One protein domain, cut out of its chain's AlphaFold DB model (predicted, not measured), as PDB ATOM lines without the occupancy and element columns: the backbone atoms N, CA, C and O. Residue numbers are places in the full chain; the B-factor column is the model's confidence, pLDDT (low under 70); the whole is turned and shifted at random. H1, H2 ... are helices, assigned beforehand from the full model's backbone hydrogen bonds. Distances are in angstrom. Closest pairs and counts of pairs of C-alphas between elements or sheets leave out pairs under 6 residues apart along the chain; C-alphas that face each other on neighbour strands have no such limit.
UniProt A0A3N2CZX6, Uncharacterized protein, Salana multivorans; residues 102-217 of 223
ATOM      1  N   GLY A 102      33.812  28.935 -52.684       89.94
ATOM      2  CA  GLY A 102      34.502  27.919 -51.885       89.94
ATOM      3  C   GLY A 102      34.838  28.358 -50.461       89.94
ATOM      4  O   GLY A 102      34.763  27.539 -49.550       89.94
ATOM      5  N   GLY A 103      35.154  29.640 -50.243       88.94
ATOM      6  CA  GLY A 103      35.361  30.184 -48.894       88.94
ATOM      7  C   GLY A 103      34.114  30.046 -48.020       88.94
ATOM      8  O   GLY A 103      34.190  29.505 -46.920       88.94
ATOM      9  N   ALA A 104      32.953  30.438 -48.552       85.75
ATOM     10  CA  ALA A 104      31.675  30.261 -47.876       85.75
ATOM     11  C   ALA A 104      31.371  28.773 -47.659       85.75
ATOM     12  O   ALA A 104      31.045  28.388 -46.546       85.75
ATOM     13  N   VAL A 105      31.510  27.918 -48.676       87.69
ATOM     14  CA  VAL A 105      31.248  26.471 -48.531       87.69
ATOM     15  C   VAL A 105      32.086  25.859 -47.406       87.69
ATOM     16  O   VAL A 105      31.538  25.151 -46.568       87.69
ATOM     17  N   ARG A 106      33.389  26.173 -47.345       89.75
ATOM     18  CA  ARG A 106      34.272  25.697 -46.269       89.75
ATOM     19  C   ARG A 106      33.826  26.203 -44.902       89.75
ATOM     20  O   ARG A 106      33.718  25.399 -43.988       89.75
ATOM     21  N   HIS A 107      33.517  27.496 -44.779       86.25
ATOM     22  CA  HIS A 107      33.022  28.075 -43.526       86.25
ATOM     23  C   HIS A 107      31.762  27.364 -43.023       86.25
ATOM     24  O   HIS A 107      31.722  26.928 -41.878       86.25
ATOM     25  N   HIS A 108      30.758  27.185 -43.887       85.88
ATOM     26  CA  HIS A 108      29.510  26.518 -43.502       85.88
ATOM     27  C   HIS A 108      29.726  25.045 -43.162       85.88
ATOM     28  O   HIS A 108      29.130  24.571 -42.204       85.88
ATOM     29  N   ALA A 109      30.578  24.329 -43.903       88.00
ATOM     30  CA  ALA A 109      30.911  22.942 -43.592       88.00
ATOM     31  C   ALA A 109      31.589  22.815 -42.217       88.00
ATOM     32  O   ALA A 109      31.193  21.966 -41.422       88.00
ATOM     33  N   THR A 110      32.553  23.691 -41.911       90.12
ATOM     34  CA  THR A 110      33.213  23.739 -40.599       90.12
ATOM     35  C   THR A 110      32.226  24.069 -39.483       90.12
ATOM     36  O   THR A 110      32.213  23.385 -38.465       90.12
ATOM     37  N   LEU A 111      31.375  25.083 -39.677       88.25
ATOM     38  CA  LEU A 111      30.353  25.471 -38.703       88.25
ATOM     39  C   LEU A 111      29.367  24.327 -38.438       88.25
ATOM     40  O   LEU A 111      29.108  23.993 -37.289       88.25
ATOM     41  N   LEU A 112      28.854  23.701 -39.499       87.50
ATOM     42  CA  LEU A 112      27.918  22.581 -39.414       87.50
ATOM     43  C   LEU A 112      28.505  21.394 -38.657       87.50
ATOM     44  O   LEU A 112      27.839  20.859 -37.778       87.50
ATOM     45  N   ALA A 113      29.740  21.006 -38.976       89.81
ATOM     46  CA  ALA A 113      30.424  19.924 -38.275       89.81
ATOM     47  C   ALA A 113      30.623  20.265 -36.790       89.81
ATOM     48  O   ALA A 113      30.306  19.460 -35.924       89.81
ATOM     49  N   ALA A 114      31.071  21.488 -36.494       89.56
ATOM     50  CA  ALA A 114      31.291  21.933 -35.123       89.56
ATOM     51  C   ALA A 114      29.997  21.963 -34.293       89.56
ATOM     52  O   ALA A 114      30.025  21.640 -33.109       89.56
ATOM     53  N   VAL A 115      28.872  22.350 -34.897       88.94
ATOM     54  CA  VAL A 115      27.568  22.426 -34.223       88.94
ATOM     55  C   VAL A 115      26.927  21.045 -34.063       88.94
ATOM     56  O   VAL A 115      26.319  20.793 -33.026       88.94
ATOM     57  N   ALA A 116      27.057  20.154 -35.051       88.31
ATOM     58  CA  ALA A 116      26.403  18.842 -35.050       88.31
ATOM     59  C   ALA A 116      26.838  17.935 -33.886       88.31
ATOM     60  O   ALA A 116      26.015  17.188 -33.363       88.31
ATOM     61  N   ASP A 117      28.099  18.038 -33.457       84.75
ATOM     62  CA  ASP A 117      28.677  17.165 -32.427       84.75
ATOM     63  C   ASP A 117      28.527  17.711 -30.991       84.75
ATOM     64  O   ASP A 117      28.926  17.058 -30.023       84.75
ATOM     65  N   ARG A 118      27.963  18.914 -30.811       89.88
ATOM     66  CA  ARG A 118      27.842  19.559 -29.493       89.88
ATOM     67  C   ARG A 118      26.560  19.158 -28.757       89.88
ATOM     68  O   ARG A 118      25.491  19.124 -29.366       89.88
ATOM     69  N   PRO A 119      26.608  18.972 -27.425       91.56
ATOM     70  CA  PRO A 119      25.400  18.924 -26.609       91.56
ATOM     71  C   PRO A 119      24.599  20.231 -26.748       91.56
ATOM     72  O   PRO A 119      25.181  21.312 -26.628       91.56
ATOM     73  N   PRO A 120      23.278  20.180 -26.990       91.31
ATOM     74  CA  PRO A 120      22.485  21.386 -27.173       91.31
ATOM     75  C   PRO A 120      22.214  22.123 -25.860       91.31
ATOM     76  O   PRO A 120      21.860  21.526 -24.845       91.31
ATOM     77  N   VAL A 121      22.308  23.453 -25.922       90.19
ATOM     78  CA  VAL A 121      21.935  24.374 -24.842       90.19
ATOM     79  C   VAL A 121      20.646  25.106 -25.212       90.19
ATOM     80  O   VAL A 121      20.579  25.778 -26.241       90.19
ATOM     81  N   PHE A 122      19.629  25.007 -24.353       89.81
ATOM     82  CA  PHE A 122      18.291  25.577 -24.580       89.81
ATOM     83  C   PHE A 122      17.958  26.768 -23.666       89.81
ATOM     84  O   PHE A 122      16.823  27.233 -23.636       89.81
ATOM     85  N   SER A 123      18.941  27.296 -22.935       88.44
ATOM     86  CA  SER A 123      18.744  28.348 -21.927       88.44
ATOM     87  C   SER A 123      18.578  29.760 -22.495       88.44
ATOM     88  O   SER A 123      18.390  30.703 -21.735       88.44
ATOM     89  N   CYS A 124      18.652  29.944 -23.817       89.88
ATOM     90  CA  CYS A 124      18.546  31.277 -24.410       89.88
ATOM     91  C   CYS A 124      17.118  31.851 -24.325       89.88
ATOM     92  O   CYS A 124      16.971  33.066 -24.226       89.88
ATOM     93  N   PHE A 125      16.082  30.999 -24.384       90.62
ATOM     94  CA  PHE A 125      14.652  31.357 -24.280       90.62
ATOM     95  C   PHE A 125      14.191  32.569 -25.122       90.62
ATOM     96  O   PHE A 125      13.232  33.246 -24.765       90.62
ATOM     97  N   GLY A 126      14.874  32.878 -26.229       91.81
ATOM     98  CA  GLY A 126      14.570  34.066 -27.039       91.81
ATOM     99  C   GLY A 126      14.915  35.400 -26.362       91.81
ATOM    100  O   GLY A 126      14.568  36.454 -26.884       91.81
ATOM    101  N   LEU A 127      15.627  35.398 -25.226       95.12
ATOM    102  CA  LEU A 127      15.947  36.610 -24.455       95.12
ATOM    103  C   LEU A 127      16.782  37.637 -25.239       95.12
ATOM    104  O   LEU A 127      16.809  38.812 -24.883       95.12
ATOM    105  N   HIS A 128      17.420  37.224 -26.337       94.69
ATOM    106  CA  HIS A 128      18.077  38.148 -27.259       94.69
ATOM    107  C   HIS A 128      17.107  39.142 -27.908       94.69
ATOM    108  O   HIS A 128      17.515  40.268 -28.155       94.69
ATOM    109  N   GLU A 129      15.842  38.788 -28.153       93.56
ATOM    110  CA  GLU A 129      14.869  39.726 -28.736       93.56
ATOM    111  C   GLU A 129      14.582  40.888 -27.781       93.56
ATOM    112  O   GLU A 129      14.512  42.039 -28.199       93.56
ATOM    113  N   TRP A 130      14.519  40.600 -26.480       95.88
ATOM    114  CA  TRP A 130      14.349  41.602 -25.428       95.88
ATOM    115  C   TRP A 130      15.583  42.503 -25.309       95.88
ATOM    116  O   TRP A 130      15.465  43.714 -25.160       95.88
ATOM    117  N   ALA A 131      16.776  41.922 -25.439       96.94
ATOM    118  CA  ALA A 131      18.040  42.653 -25.427       96.94
ATOM    119  C   ALA A 131      18.225  43.592 -26.638       96.94
ATOM    120  O   ALA A 131      18.922  44.599 -26.533       96.94
ATOM    121  N   ILE A 132      17.602  43.284 -27.782       95.69
ATOM    122  CA  ILE A 132      17.646  44.120 -28.996       95.69
ATOM    123  C   ILE A 132      16.918  45.456 -28.805       95.69
ATOM    124  O   ILE A 132      17.307  46.439 -29.426       95.69
ATOM    125  N   VAL A 133      15.907  45.507 -27.934       96.12
ATOM    126  CA  VAL A 133      15.089  46.709 -27.671       96.12
ATOM    127  C   VAL A 133      15.253  47.249 -26.241       96.12
ATOM    128  O   VAL A 133      14.505  48.119 -25.807       96.12
ATOM    129  N   TYR A 134      16.223  46.732 -25.485       97.06
ATOM    130  CA  TYR A 134      16.450  47.106 -24.089       97.06
ATOM    131  C   TYR A 134      16.840  48.577 -23.941       97.06
ATOM    132  O   TYR A 134      17.858  49.001 -24.498       97.06
ATOM    133  N   ARG A 135      16.072  49.330 -23.143       95.75
ATOM    134  CA  ARG A 135      16.180  50.787 -22.947       95.75
ATOM    135  C   ARG A 135      16.082  51.603 -24.235       95.75
ATOM    136  O   ARG A 135      16.448  52.778 -24.255       95.75
ATOM    137  N   GLU A 136      15.572  51.007 -25.307       93.88
ATOM    138  CA  GLU A 136      15.284  51.733 -26.533       93.88
ATOM    139  C   GLU A 136      14.003  52.560 -26.320       93.88
ATOM    140  O   GLU A 136      12.978  52.008 -25.915       93.88
ATOM    141  N   PRO A 137      14.033  53.886 -26.540       89.50
ATOM    142  CA  PRO A 137      12.872  54.724 -26.282       89.50
ATOM    143  C   PRO A 137      11.737  54.440 -27.270       89.50
ATOM    144  O   PRO A 137      11.961  54.051 -28.421       89.50
ATOM    145  N   ALA A 138      10.509  54.729 -26.835       86.06
ATOM    146  CA  ALA A 138       9.325  54.647 -27.679       86.06
ATOM    147  C   ALA A 138       9.538  55.397 -29.007       86.06
ATOM    148  O   ALA A 138       9.946  56.561 -29.029       86.06
ATOM    149  N   GLY A 139       9.256  54.724 -30.123       83.06
ATOM    150  CA  GLY A 139       9.421  55.280 -31.469       83.06
ATOM    151  C   GLY A 139      10.827  55.152 -32.070       83.06
ATOM    152  O   GLY A 139      10.983  55.454 -33.250       83.06
ATOM    153  N   ALA A 140      11.824  54.666 -31.321       86.75
ATOM    154  CA  ALA A 140      13.135  54.308 -31.875       86.75
ATOM    155  C   ALA A 140      13.208  52.853 -32.376       86.75
ATOM    156  O   ALA A 140      14.134  52.508 -33.111       86.75
ATOM    157  N   HIS A 141      12.211  52.021 -32.051       87.31
ATOM    158  CA  HIS A 141      12.145  50.631 -32.501       87.31
ATOM    159  C   HIS A 141      12.162  50.510 -34.027       87.31
ATOM    160  O   HIS A 141      11.484  51.236 -34.755       87.31
ATOM    161  N   ARG A 142      12.875  49.494 -34.523       81.94
ATOM    162  CA  ARG A 142      12.987  49.195 -35.964       81.94
ATOM    163  C   ARG A 142      11.662  48.782 -36.619       81.94
ATOM    164  O   ARG A 142      11.583  48.744 -37.846       81.94
ATOM    165  N   HIS A 143      10.647  48.436 -35.829       82.44
ATOM    166  CA  HIS A 143       9.318  48.053 -36.299       82.44
ATOM    167  C   HIS A 143       8.233  48.967 -35.723       82.44
ATOM    168  O   HIS A 143       8.322  49.434 -34.593       82.44
ATOM    169  N   ALA A 144       7.148  49.148 -36.476       83.12
ATOM    170  CA  ALA A 144       6.030  50.010 -36.083       83.12
ATOM    171  C   ALA A 144       5.071  49.382 -35.048       83.12
ATOM    172  O   ALA A 144       4.138  50.039 -34.596       83.12
ATOM    173  N   LEU A 145       5.252  48.100 -34.709       88.19
ATOM    174  CA  LEU A 145       4.395  47.403 -33.748       88.19
ATOM    175  C   LEU A 145       4.787  47.753 -32.301       88.19
ATOM    176  O   LEU A 145       5.982  47.872 -32.022       88.19
ATOM    177  N   PRO A 146       3.816  47.881 -31.377       90.69
ATOM    178  CA  PRO A 146       4.109  48.131 -29.970       90.69
ATOM    179  C   PRO A 146       4.750  46.907 -29.305       90.69
ATOM    180  O   PRO A 146       4.461  45.761 -29.663       90.69
ATOM    181  N   LEU A 147       5.577  47.147 -28.284       92.94
ATOM    182  CA  LEU A 147       6.128  46.083 -27.448       92.94
ATOM    183  C   LEU A 147       5.025  45.445 -26.597       92.94
ATOM    184  O   LEU A 147       4.225  46.139 -25.972       92.94
ATOM    185  N   ARG A 148       5.014  44.108 -26.512       93.06
ATOM    186  CA  ARG A 148       3.973  43.353 -25.788       93.06
ATOM    187  C   ARG A 148       3.861  43.738 -24.307       93.06
ATOM    188  O   ARG A 148       2.760  43.703 -23.769       93.06
ATOM    189  N   LEU A 149       4.979  44.065 -23.659       95.38
ATOM    190  CA  LEU A 149       5.033  44.450 -22.241       95.38
ATOM    191  C   LEU A 149       5.284  45.956 -22.035       95.38
ATOM    192  O   LEU A 149       5.538  46.382 -20.909       95.38
ATOM    193  N   GLY A 150       5.257  46.747 -23.112       94.81
ATOM    194  CA  GLY A 150       5.804  48.105 -23.112       94.81
ATOM    195  C   GLY A 150       7.313  48.129 -22.844       94.81
ATOM    196  O   GLY A 150       7.956  47.091 -22.669       94.81
ATOM    197  N   GLU A 151       7.885  49.325 -22.800       95.38
ATOM    198  CA  GLU A 151       9.316  49.565 -22.603       95.38
ATOM    199  C   GLU A 151       9.743  49.110 -21.200       95.38
ATOM    200  O   GLU A 151      10.613  48.257 -21.055       95.38
ATOM    201  N   ALA A 152       9.045  49.570 -20.155       96.44
ATOM    202  CA  ALA A 152       9.388  49.247 -18.768       96.44
ATOM    203  C   ALA A 152       9.294  47.742 -18.451       96.44
ATOM    204  O   ALA A 152      10.127  47.196 -17.727       96.44
ATOM    205  N   GLY A 153       8.284  47.052 -18.992       97.56
ATOM    206  CA  GLY A 153       8.151  45.605 -18.820       97.56
ATOM    207  C   GLY A 153       9.220  44.827 -19.587       97.56
ATOM    208  O   GLY A 153       9.724  43.825 -19.083       97.56
ATOM    209  N   THR A 154       9.604  45.310 -20.771       96.44
ATOM    210  CA  THR A 154      10.699  44.749 -21.577       96.44
ATOM    211  C   THR A 154      12.039  44.886 -20.857       96.44
ATOM    212  O   THR A 154      12.774  43.903 -20.728       96.44
ATOM    213  N   ASP A 155      12.309  46.061 -20.292       97.69
ATOM    214  CA  ASP A 155      13.512  46.321 -19.507       97.69
ATOM    215  C   ASP A 155      13.585  45.430 -18.266       97.69
ATOM    216  O   ASP A 155      14.613  44.804 -18.004       97.69
ATOM    217  N   ALA A 156      12.468  45.272 -17.551       98.12
ATOM    218  CA  ALA A 156      12.399  44.403 -16.383       98.12
ATOM    219  C   ALA A 156      12.711  42.928 -16.706       98.12
ATOM    220  O   ALA A 156      13.268  42.228 -15.856       98.12
ATOM    221  N   VAL A 157      12.382  42.431 -17.908       97.38
ATOM    222  CA  VAL A 157      12.757  41.071 -18.338       97.38
ATOM    223  C   VAL A 157      14.275  40.955 -18.469       97.38
ATOM    224  O   VAL A 157      14.858  40.029 -17.902       97.38
ATOM    225  N   VAL A 158      14.912  41.911 -19.149       97.31
ATOM    226  CA  VAL A 158      16.370  41.951 -19.356       97.31
ATOM    227  C   VAL A 158      17.132  42.125 -18.041       97.31
ATOM    228  O   VAL A 158      18.216  41.573 -17.866       97.31
ATOM    229  N   GLU A 159      16.578  42.872 -17.091       97.44
ATOM    230  CA  GLU A 159      17.214  43.111 -15.794       97.44
ATOM    231  C   GLU A 159      17.120  41.912 -14.837       97.44
ATOM    232  O   GLU A 159      18.001  41.748 -13.994       97.44
ATOM    233  N   ARG A 160      16.087  41.066 -14.967       97.00
ATOM    234  CA  ARG A 160      15.826  39.924 -14.066       97.00
ATOM    235  C   ARG A 160      16.395  38.590 -14.542       97.00
ATOM    236  O   ARG A 160      16.449  37.657 -13.745       97.00
ATOM    237  N   HIS A 161      16.779  38.479 -15.812       95.75
ATOM    238  CA  HIS A 161      17.242  37.225 -16.405       95.75
ATOM    239  C   HIS A 161      18.692  37.322 -16.872       95.75
ATOM    240  O   HIS A 161      19.172  38.377 -17.283       95.75
ATOM    241  N   GLN A 162      19.381  36.186 -16.851       94.19
ATOM    242  CA  GLN A 162      20.706  36.050 -17.437       94.19
ATOM    243  C   GLN A 162      20.570  35.799 -18.940       94.19
ATOM    244  O   GLN A 162      19.942  34.829 -19.362       94.19
ATOM    245  N   ILE A 163      21.152  36.679 -19.755       95.62
ATOM    246  CA  ILE A 163      21.138  36.529 -21.211       95.62
ATOM    247  C   ILE A 163      22.381  35.734 -21.613       95.62
ATOM    248  O   ILE A 163      23.497  36.120 -21.286       95.62
ATOM    249  N   THR A 164      22.193  34.630 -22.334       94.69
ATOM    250  CA  THR A 164      23.281  33.731 -22.764       94.69
ATOM    251  C   THR A 164      23.264  33.527 -24.280       94.69
ATOM    252  O   THR A 164      23.434  32.416 -24.784       94.69
ATOM    253  N   CYS A 165      22.965  34.587 -25.034       95.44
ATOM    254  CA  CYS A 165      22.922  34.531 -26.489       95.44
ATOM    255  C   CYS A 165      24.310  34.178 -27.031       95.44
ATOM    256  O   CYS A 165      25.270  34.920 -26.826       95.44
ATOM    257  N   SER A 166      24.400  33.053 -27.732       93.88
ATOM    258  CA  SER A 166      25.650  32.567 -28.316       93.88
ATOM    259  C   SER A 166      25.793  32.895 -29.803       93.88
ATOM    260  O   SER A 166      26.868  32.730 -30.370       93.88
ATOM    261  N   HIS A 167      24.722  33.393 -30.426       94.31
ATOM    262  CA  HIS A 167      24.643  33.589 -31.863       94.31
ATOM    263  C   HIS A 167      24.917  35.039 -32.264       94.31
ATOM    264  O   HIS A 167      24.194  35.962 -31.872       94.31
ATOM    265  N   TYR A 168      25.943  35.244 -33.090       93.88
ATOM    266  CA  TYR A 168      26.405  36.582 -33.463       93.88
ATOM    267  C   TYR A 168      25.362  37.411 -34.224       93.88
ATOM    268  O   TYR A 168      25.207  38.595 -33.927       93.88
ATOM    269  N   ASP A 169      24.613  36.820 -35.164       91.25
ATOM    270  CA  ASP A 169      23.644  37.592 -35.957       91.25
ATOM    271  C   ASP A 169      22.429  38.059 -35.145       91.25
ATOM    272  O   ASP A 169      21.768  39.001 -35.568       91.25
ATOM    273  N   ALA A 170      22.189  37.492 -33.959       92.88
ATOM    274  CA  ALA A 170      21.255  38.051 -32.982       92.88
ATOM    275  C   ALA A 170      21.952  39.080 -32.077       92.88
ATOM    276  O   ALA A 170      21.451  40.185 -31.877       92.88
ATOM    277  N   PHE A 171      23.138  38.741 -31.560       95.62
ATOM    278  CA  PHE A 171      23.888  39.581 -30.623       95.62
ATOM    279  C   PHE A 171      24.258  40.958 -31.190       95.62
ATOM    280  O   PHE A 171      24.157  41.957 -30.487       95.62
ATOM    281  N   ARG A 172      24.623  41.051 -32.474       94.94
ATOM    282  CA  ARG A 172      25.020  42.321 -33.113       94.94
ATOM    283  C   ARG A 172      23.906  43.374 -33.192       94.94
ATOM    284  O   ARG A 172      24.174  44.502 -33.596       94.94
ATOM    285  N   PHE A 173      22.667  42.998 -32.883       93.62
ATOM    286  CA  PHE A 173      21.528  43.909 -32.819       93.62
ATOM    287  C   PHE A 173      21.207  44.386 -31.401       93.62
ATOM    288  O   PHE A 173      20.279  45.173 -31.247       93.62
ATOM    289  N   PHE A 174      21.933  43.925 -30.379       96.31
ATOM    290  CA  PHE A 174      21.716  44.367 -29.004       96.31
ATOM    291  C   PHE A 174      21.899  45.878 -28.902       96.31
ATOM    292  O   PHE A 174      22.754  46.458 -29.579       96.31
ATOM    293  N   THR A 175      21.136  46.508 -28.010       96.12
ATOM    294  CA  THR A 175      21.412  47.898 -27.656       96.12
ATOM    295  C   THR A 175      22.787  48.005 -26.980       96.12
ATOM    296  O   THR A 175      23.275  47.030 -26.376       96.12
ATOM    297  N   PRO A 176      23.456  49.170 -27.055       95.38
ATOM    298  CA  PRO A 176      24.696  49.407 -26.317       95.38
ATOM    299  C   PRO A 176      24.574  49.039 -24.828       95.38
ATOM    300  O   PRO A 176      25.473  48.422 -24.255       95.38
ATOM    301  N   GLU A 177      23.422  49.327 -24.225       96.44
ATOM    302  CA  GLU A 177      23.092  49.069 -22.828       96.44
ATOM    303  C   GLU A 177      22.886  47.577 -22.514       96.44
ATOM    304  O   GLU A 177      23.142  47.146 -21.385       96.44
ATOM    305  N   ALA A 178      22.440  46.770 -23.483       96.94
ATOM    306  CA  ALA A 178      22.244  45.328 -23.315       96.94
ATOM    307  C   ALA A 178      23.509  44.506 -23.570       96.94
ATOM    308  O   ALA A 178      23.662  43.421 -23.007       96.94
ATOM    309  N   THR A 179      24.431  45.014 -24.392       95.62
ATOM    310  CA  THR A 179      25.647  44.294 -24.814       95.62
ATOM    311  C   THR A 179      26.444  43.763 -23.618       95.62
ATOM    312  O   THR A 179      26.910  42.623 -23.622       95.62
ATOM    313  N   GLY A 180      26.549  44.571 -22.556       95.44
ATOM    314  CA  GLY A 180      27.247  44.220 -21.320       95.44
ATOM    315  C   GLY A 180      26.601  43.085 -20.513       95.44
ATOM    316  O   GLY A 180      27.304  42.418 -19.756       95.44
ATOM    317  N   ARG A 181      25.292  42.862 -20.683       95.88
ATOM    318  CA  ARG A 181      24.480  41.928 -19.882       95.88
ATOM    319  C   ARG A 181      24.471  40.500 -20.415       95.88
ATOM    320  O   ARG A 181      24.074  39.594 -19.692       95.88
ATOM    321  N   ASN A 182      24.872  40.297 -21.668       96.69
ATOM    322  CA  ASN A 182      25.055  38.950 -22.192       96.69
ATOM    323  C   ASN A 182      26.218  38.277 -21.449       96.69
ATOM    324  O   ASN A 182      27.217  38.926 -21.156       96.69
ATOM    325  N   GLU A 183      26.137  36.991 -21.157       94.88
ATOM    326  CA  GLU A 183      27.257  36.247 -20.573       94.88
ATOM    327  C   GLU A 183      28.382  36.064 -21.598       94.88
ATOM    328  O   GLU A 183      29.565  36.181 -21.290       94.88
ATOM    329  N   LEU A 184      27.994  35.849 -22.855       94.00
ATOM    330  CA  LEU A 184      28.905  35.659 -23.971       94.00
ATOM    331  C   LEU A 184      29.181  36.989 -24.688       94.00
ATOM    332  O   LEU A 184      28.429  37.966 -24.595       94.00
ATOM    333  N   ARG A 185      30.258  37.025 -25.474       95.19
ATOM    334  CA  ARG A 185      30.547  38.111 -26.424       95.19
ATOM    335  C   ARG A 185      30.736  37.529 -27.827       95.19
ATOM    336  O   ARG A 185      31.870  37.462 -28.296       95.19
ATOM    337  N   PRO A 186      29.661  37.056 -28.487       95.62
ATOM    338  CA  PRO A 186      29.778  36.516 -29.832       95.62
ATOM    339  C   PRO A 186      30.374  37.539 -30.797       95.62
ATOM    340  O   PRO A 186      29.944  38.691 -30.840       95.62
ATOM    341  N   THR A 187      31.324  37.092 -31.610       95.56
ATOM    342  CA  THR A 187      31.787  37.806 -32.803       95.56
ATOM    343  C   THR A 187      31.608  36.908 -34.022       95.56
ATOM    344  O   THR A 187      31.310  35.716 -33.888       95.56
ATOM    345  N   ARG A 188      31.789  37.457 -35.228       91.50
ATOM    346  CA  ARG A 188      31.727  36.649 -36.451       91.50
ATOM    347  C   ARG A 188      32.817  35.575 -36.466       91.50
ATOM    348  O   ARG A 188      32.567  34.459 -36.908       91.50
ATOM    349  N   GLU A 189      34.001  35.907 -35.970       93.00
ATOM    350  CA  GLU A 189      35.174  35.031 -35.911       93.00
ATOM    351  C   GLU A 189      34.957  33.881 -34.924       93.00
ATOM    352  O   GLU A 189      35.335  32.746 -35.204       93.00
ATOM    353  N   LEU A 190      34.277  34.158 -33.807       94.62
ATOM    354  CA  LEU A 190      33.942  33.167 -32.784       94.62
ATOM    355  C   LEU A 190      32.688  32.348 -33.115       94.62
ATOM    356  O   LEU A 190      32.312  31.483 -32.329       94.62
ATOM    357  N   GLN A 191      32.035  32.578 -34.261       92.62
ATOM    358  CA  GLN A 191      30.778  31.907 -34.606       92.62
ATOM    359  C   GLN A 191      30.909  30.377 -34.542       92.62
ATOM    360  O   GLN A 191      30.062  29.709 -33.959       92.62
ATOM    361  N   VAL A 192      32.000  29.823 -35.084       91.69
ATOM    362  CA  VAL A 192      32.251  28.373 -35.050       91.69
ATOM    363  C   VAL A 192      32.387  27.865 -33.622       91.69
ATOM    364  O   VAL A 192      31.932  26.765 -33.342       91.69
ATOM    365  N   GLU A 193      32.981  28.629 -32.713       93.00
ATOM    366  CA  GLU A 193      33.183  28.237 -31.315       93.00
ATOM    367  C   GLU A 193      31.895  28.349 -30.490       93.00
ATOM    368  O   GLU A 193      31.583  27.446 -29.714       93.00
ATOM    369  N   LEU A 194      31.131  29.424 -30.688       93.12
ATOM    370  CA  LEU A 194      30.039  29.802 -29.795       93.12
ATOM    371  C   LEU A 194      28.653  29.354 -30.261       93.12
ATOM    372  O   LEU A 194      27.795  29.128 -29.407       93.12
ATOM    373  N   ASP A 195      28.400  29.205 -31.566       92.88
ATOM    374  CA  ASP A 195      27.081  28.776 -32.045       92.88
ATOM    375  C   ASP A 195      26.680  27.434 -31.400       92.88
ATOM    376  O   ASP A 195      27.448  26.464 -31.362       92.88
ATOM    377  N   GLN A 196      25.460  27.403 -30.857       91.56
ATOM    378  CA  GLN A 196      24.910  26.270 -30.112       91.56
ATOM    379  C   GLN A 196      23.801  25.587 -30.920       91.56
ATOM    380  O   GLN A 196      22.925  26.289 -31.432       91.56
ATOM    381  N   PRO A 197      23.751  24.241 -30.978       90.94
ATOM    382  CA  PRO A 197      22.721  23.532 -31.743       90.94
ATOM    383  C   PRO A 197      21.304  23.712 -31.177       90.94
ATOM    384  O   PRO A 197      20.330  23.530 -31.900       90.94
ATOM    385  N   GLY A 198      21.168  24.112 -29.907       90.06
ATOM    386  CA  GLY A 198      19.873  24.467 -29.310       90.06
ATOM    387  C   GLY A 198      19.368  25.871 -29.678       90.06
ATOM    388  O   GLY A 198      18.243  26.229 -29.332       90.06
ATOM    389  N   CYS A 199      20.168  26.682 -30.378       90.44
ATOM    390  CA  CYS A 199      19.763  28.012 -30.816       90.44
ATOM    391  C   CYS A 199      18.906  27.935 -32.087       90.44
ATOM    392  O   CYS A 199      19.360  27.459 -33.129       90.44
ATOM    393  N   LEU A 200      17.693  28.500 -32.035       88.12
ATOM    394  CA  LEU A 200      16.806  28.606 -33.199       88.12
ATOM    395  C   LEU A 200      17.498  29.291 -34.390       88.12
ATOM    396  O   LEU A 200      17.382  28.824 -35.520       88.12
ATOM    397  N   HIS A 201      18.257  30.359 -34.134       87.38
ATOM    398  CA  HIS A 201      18.936  31.118 -35.181       87.38
ATOM    399  C   HIS A 201      20.018  30.319 -35.908       87.38
ATOM    400  O   HIS A 201      20.141  30.441 -37.124       87.38
ATOM    401  N   VAL A 202      20.729  29.436 -35.200       87.38
ATOM    402  CA  VAL A 202      21.682  28.513 -35.830       87.38
ATOM    403  C   VAL A 202      20.941  27.574 -36.784       87.38
ATOM    404  O   VAL A 202      21.360  27.410 -37.926       87.38
ATOM    405  N   GLY A 203      19.788  27.033 -36.373       80.31
ATOM    406  CA  GLY A 203      18.932  26.223 -37.248       80.31
ATOM    407  C   GLY A 203      18.395  26.988 -38.466       80.31
ATOM    408  O   GLY A 203      18.389  26.458 -39.578       80.31
ATOM    409  N   MET A 204      17.991  28.250 -38.285       82.38
ATOM    410  CA  MET A 204      17.539  29.121 -39.378       82.38
ATOM    411  C   MET A 204      18.656  29.357 -40.401       82.38
ATOM    412  O   MET A 204      18.416  29.222 -41.604       82.38
ATOM    413  N   ASP A 205      19.877  29.639 -39.938       77.62
ATOM    414  CA  ASP A 205      21.060  29.828 -40.784       77.62
ATOM    415  C   ASP A 205      21.290  28.627 -41.714       77.62
ATOM    416  O   ASP A 205      21.596  28.809 -42.894       77.62
ATOM    417  N   LEU A 206      21.066  27.398 -41.238       67.31
ATOM    418  CA  LEU A 206      21.201  26.201 -42.075       67.31
ATOM    419  C   LEU A 206      20.212  26.203 -43.238       67.31
ATOM    420  O   LEU A 206      20.594  25.953 -44.381       67.31
ATOM    421  N   VAL A 207      18.947  26.525 -42.969       61.75
ATOM    422  CA  VAL A 207      17.885  26.520 -43.984       61.75
ATOM    423  C   VAL A 207      18.111  27.625 -45.019       61.75
ATOM    424  O   VAL A 207      18.014  27.382 -46.224       61.75
ATOM    425  N   ILE A 208      18.466  28.830 -44.574       59.12
ATOM    426  CA  ILE A 208      18.632  29.997 -45.453       59.12
ATOM    427  C   ILE A 208      19.906  29.877 -46.285       59.12
ATOM    428  O   ILE A 208      19.897  30.124 -47.496       59.12
ATOM    429  N   ARG A 209      21.018  29.491 -45.654       60.72
ATOM    430  CA  ARG A 209      22.323  29.489 -46.314       60.72
ATOM    431  C   ARG A 209      22.509  28.276 -47.216       60.72
ATOM    432  O   ARG A 209      23.153  28.420 -48.247       60.72
ATOM    433  N   LEU A 210      21.898  27.125 -46.926       52.31
ATOM    434  CA  LEU A 210      21.918  25.977 -47.845       52.31
ATOM    435  C   LEU A 210      20.873  26.089 -48.968       52.31
ATOM    436  O   LEU A 210      21.104  25.567 -50.058       52.31
ATOM    437  N   GLY A 211      19.751  26.785 -48.740       47.94
ATOM    438  CA  GLY A 211      18.691  26.967 -49.740       47.94
ATOM    439  C   GLY A 211      18.997  28.023 -50.812       47.94
ATOM    440  O   GLY A 211      18.595  27.868 -51.965       47.94
ATOM    441  N   CYS A 212      19.741  29.080 -50.469       47.12
ATOM    442  CA  CYS A 212      19.978  30.231 -51.356       47.12
ATOM    443  C   CYS A 212      21.348  30.235 -52.065       47.12
ATOM    444  O   CYS A 212      21.617  31.110 -52.896       47.12
ATOM    445  N   THR A 213      22.222  29.269 -51.782       48.03
ATOM    446  CA  THR A 213      23.593  29.184 -52.324       48.03
ATOM    447  C   THR A 213      23.674  29.049 -53.842       48.03
ATOM    448  O   THR A 213      24.703  29.410 -54.413       48.03
ATOM    449  N   TRP A 214      22.603  28.597 -54.497       46.66
ATOM    450  CA  TRP A 214      22.556  28.335 -55.942       46.66
ATOM    451  C   TRP A 214      21.934  29.464 -56.771       46.66
ATOM    452  O   TRP A 214      22.031  29.454 -57.998       46.66
ATOM    453  N   HIS A 215      21.290  30.441 -56.124       47.59
ATOM    454  CA  HIS A 215      20.433  31.421 -56.803       47.59
ATOM    455  C   HIS A 215      20.779  32.886 -56.506       47.59
ATOM    456  O   HIS A 215      20.093  33.786 -56.989       47.59
ATOM    457  N   ALA A 216      21.849  33.146 -55.749       40.72
ATOM    458  CA  ALA A 216      22.313  34.502 -55.478       40.72
ATOM    459  C   ALA A 216      22.965  35.133 -56.726       40.72
ATOM    460  O   ALA A 216      24.184  35.113 -56.899       40.72
ATOM    461  N   GLU A 217      22.131  35.699 -57.596       36.00
ATOM    462  CA  GLU A 217      22.524  36.743 -58.540       36.00
ATOM    463  C   GLU A 217      22.510  38.087 -57.807       36.00
ATOM    464  O   GLU A 217      21.450  38.622 -57.461       36.00
TER     465      GLU A 217
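Overview. This is residues 102 to 217 of the 223 residues of an uncharacterized protein of Salana multivorans (UniProt A0A3N2CZX6). A long, flattish body of helices and loops has H1, the longest helix, at one end, with H7 near it and the short H6 packed on its residues 110 to 115, and H3 at the other end; between them the short H4 lies in the middle, nearest to the mean of the C-alphas, and H2 packs on both H4 and H3, with the short H5 beside it. Much of the rest is loop. The 116 printed residues include seven named helices, H1 to H7 in chain order, and no named strand; the class is all helix, though only 56 residues are in named elements. The whole is only just compact, close to loose, with a radius of gyration of the C-alphas of 15.8 A and spans of 46 by 35 by 20 A.

Arrangement. H1, residues 102 to 116, touches H6, residues 191 to 194, with residues 110 to 115 alone; the closest C-alphas, of Leu 111 and Val 192, are 5.0 A apart. H7, residues 200 to 211, is near H1 but touches no helix. H2, residues 127 to 132, is the hub. It touches H3, residues 150 to 160, at a steep tilt of 54 degrees, opposite ways, with the closest C-alphas, of Trp 130 and Thr 154, 6.2 A apart. It touches H4, residues 168 to 171, where the C-alphas of His 128 and Ala 170 are closest at 6.5 A. H2 and H5, residues 176 to 179, only just touch, with 3 pairs of C-alphas within 8 A, the closest being Ala 131 and Ala 178 at 5.4 A. H1 and H3 are apart. In H1, H2, H3 and H7 every O i to N i+4 pair is within hydrogen-bond range; H4, H5 and H6 are too short for such a pair.

Along the chain. H1 measures 20.8 A from C-alpha 102 at (34.502, 27.919, -51.885) to C-alpha 116; H3 measures 15.8 A, and H7 16.7 A, ending with C-alpha 211 at (18.691, 26.967, -49.740). The shorter H2, H4, H5 and H6 measure 8.9 A, 4.8 A, 5.4 A and 5.3 A.

Size, cuts and confidence. The C-alphas farthest apart, of Gly 102 and Ala 152, are 46.7 A apart. The printed part has no cut. The links H2 to H3, residues 133 to 149, and H5 to H6 are long. Residues 206 to 217 have pLDDT under 70.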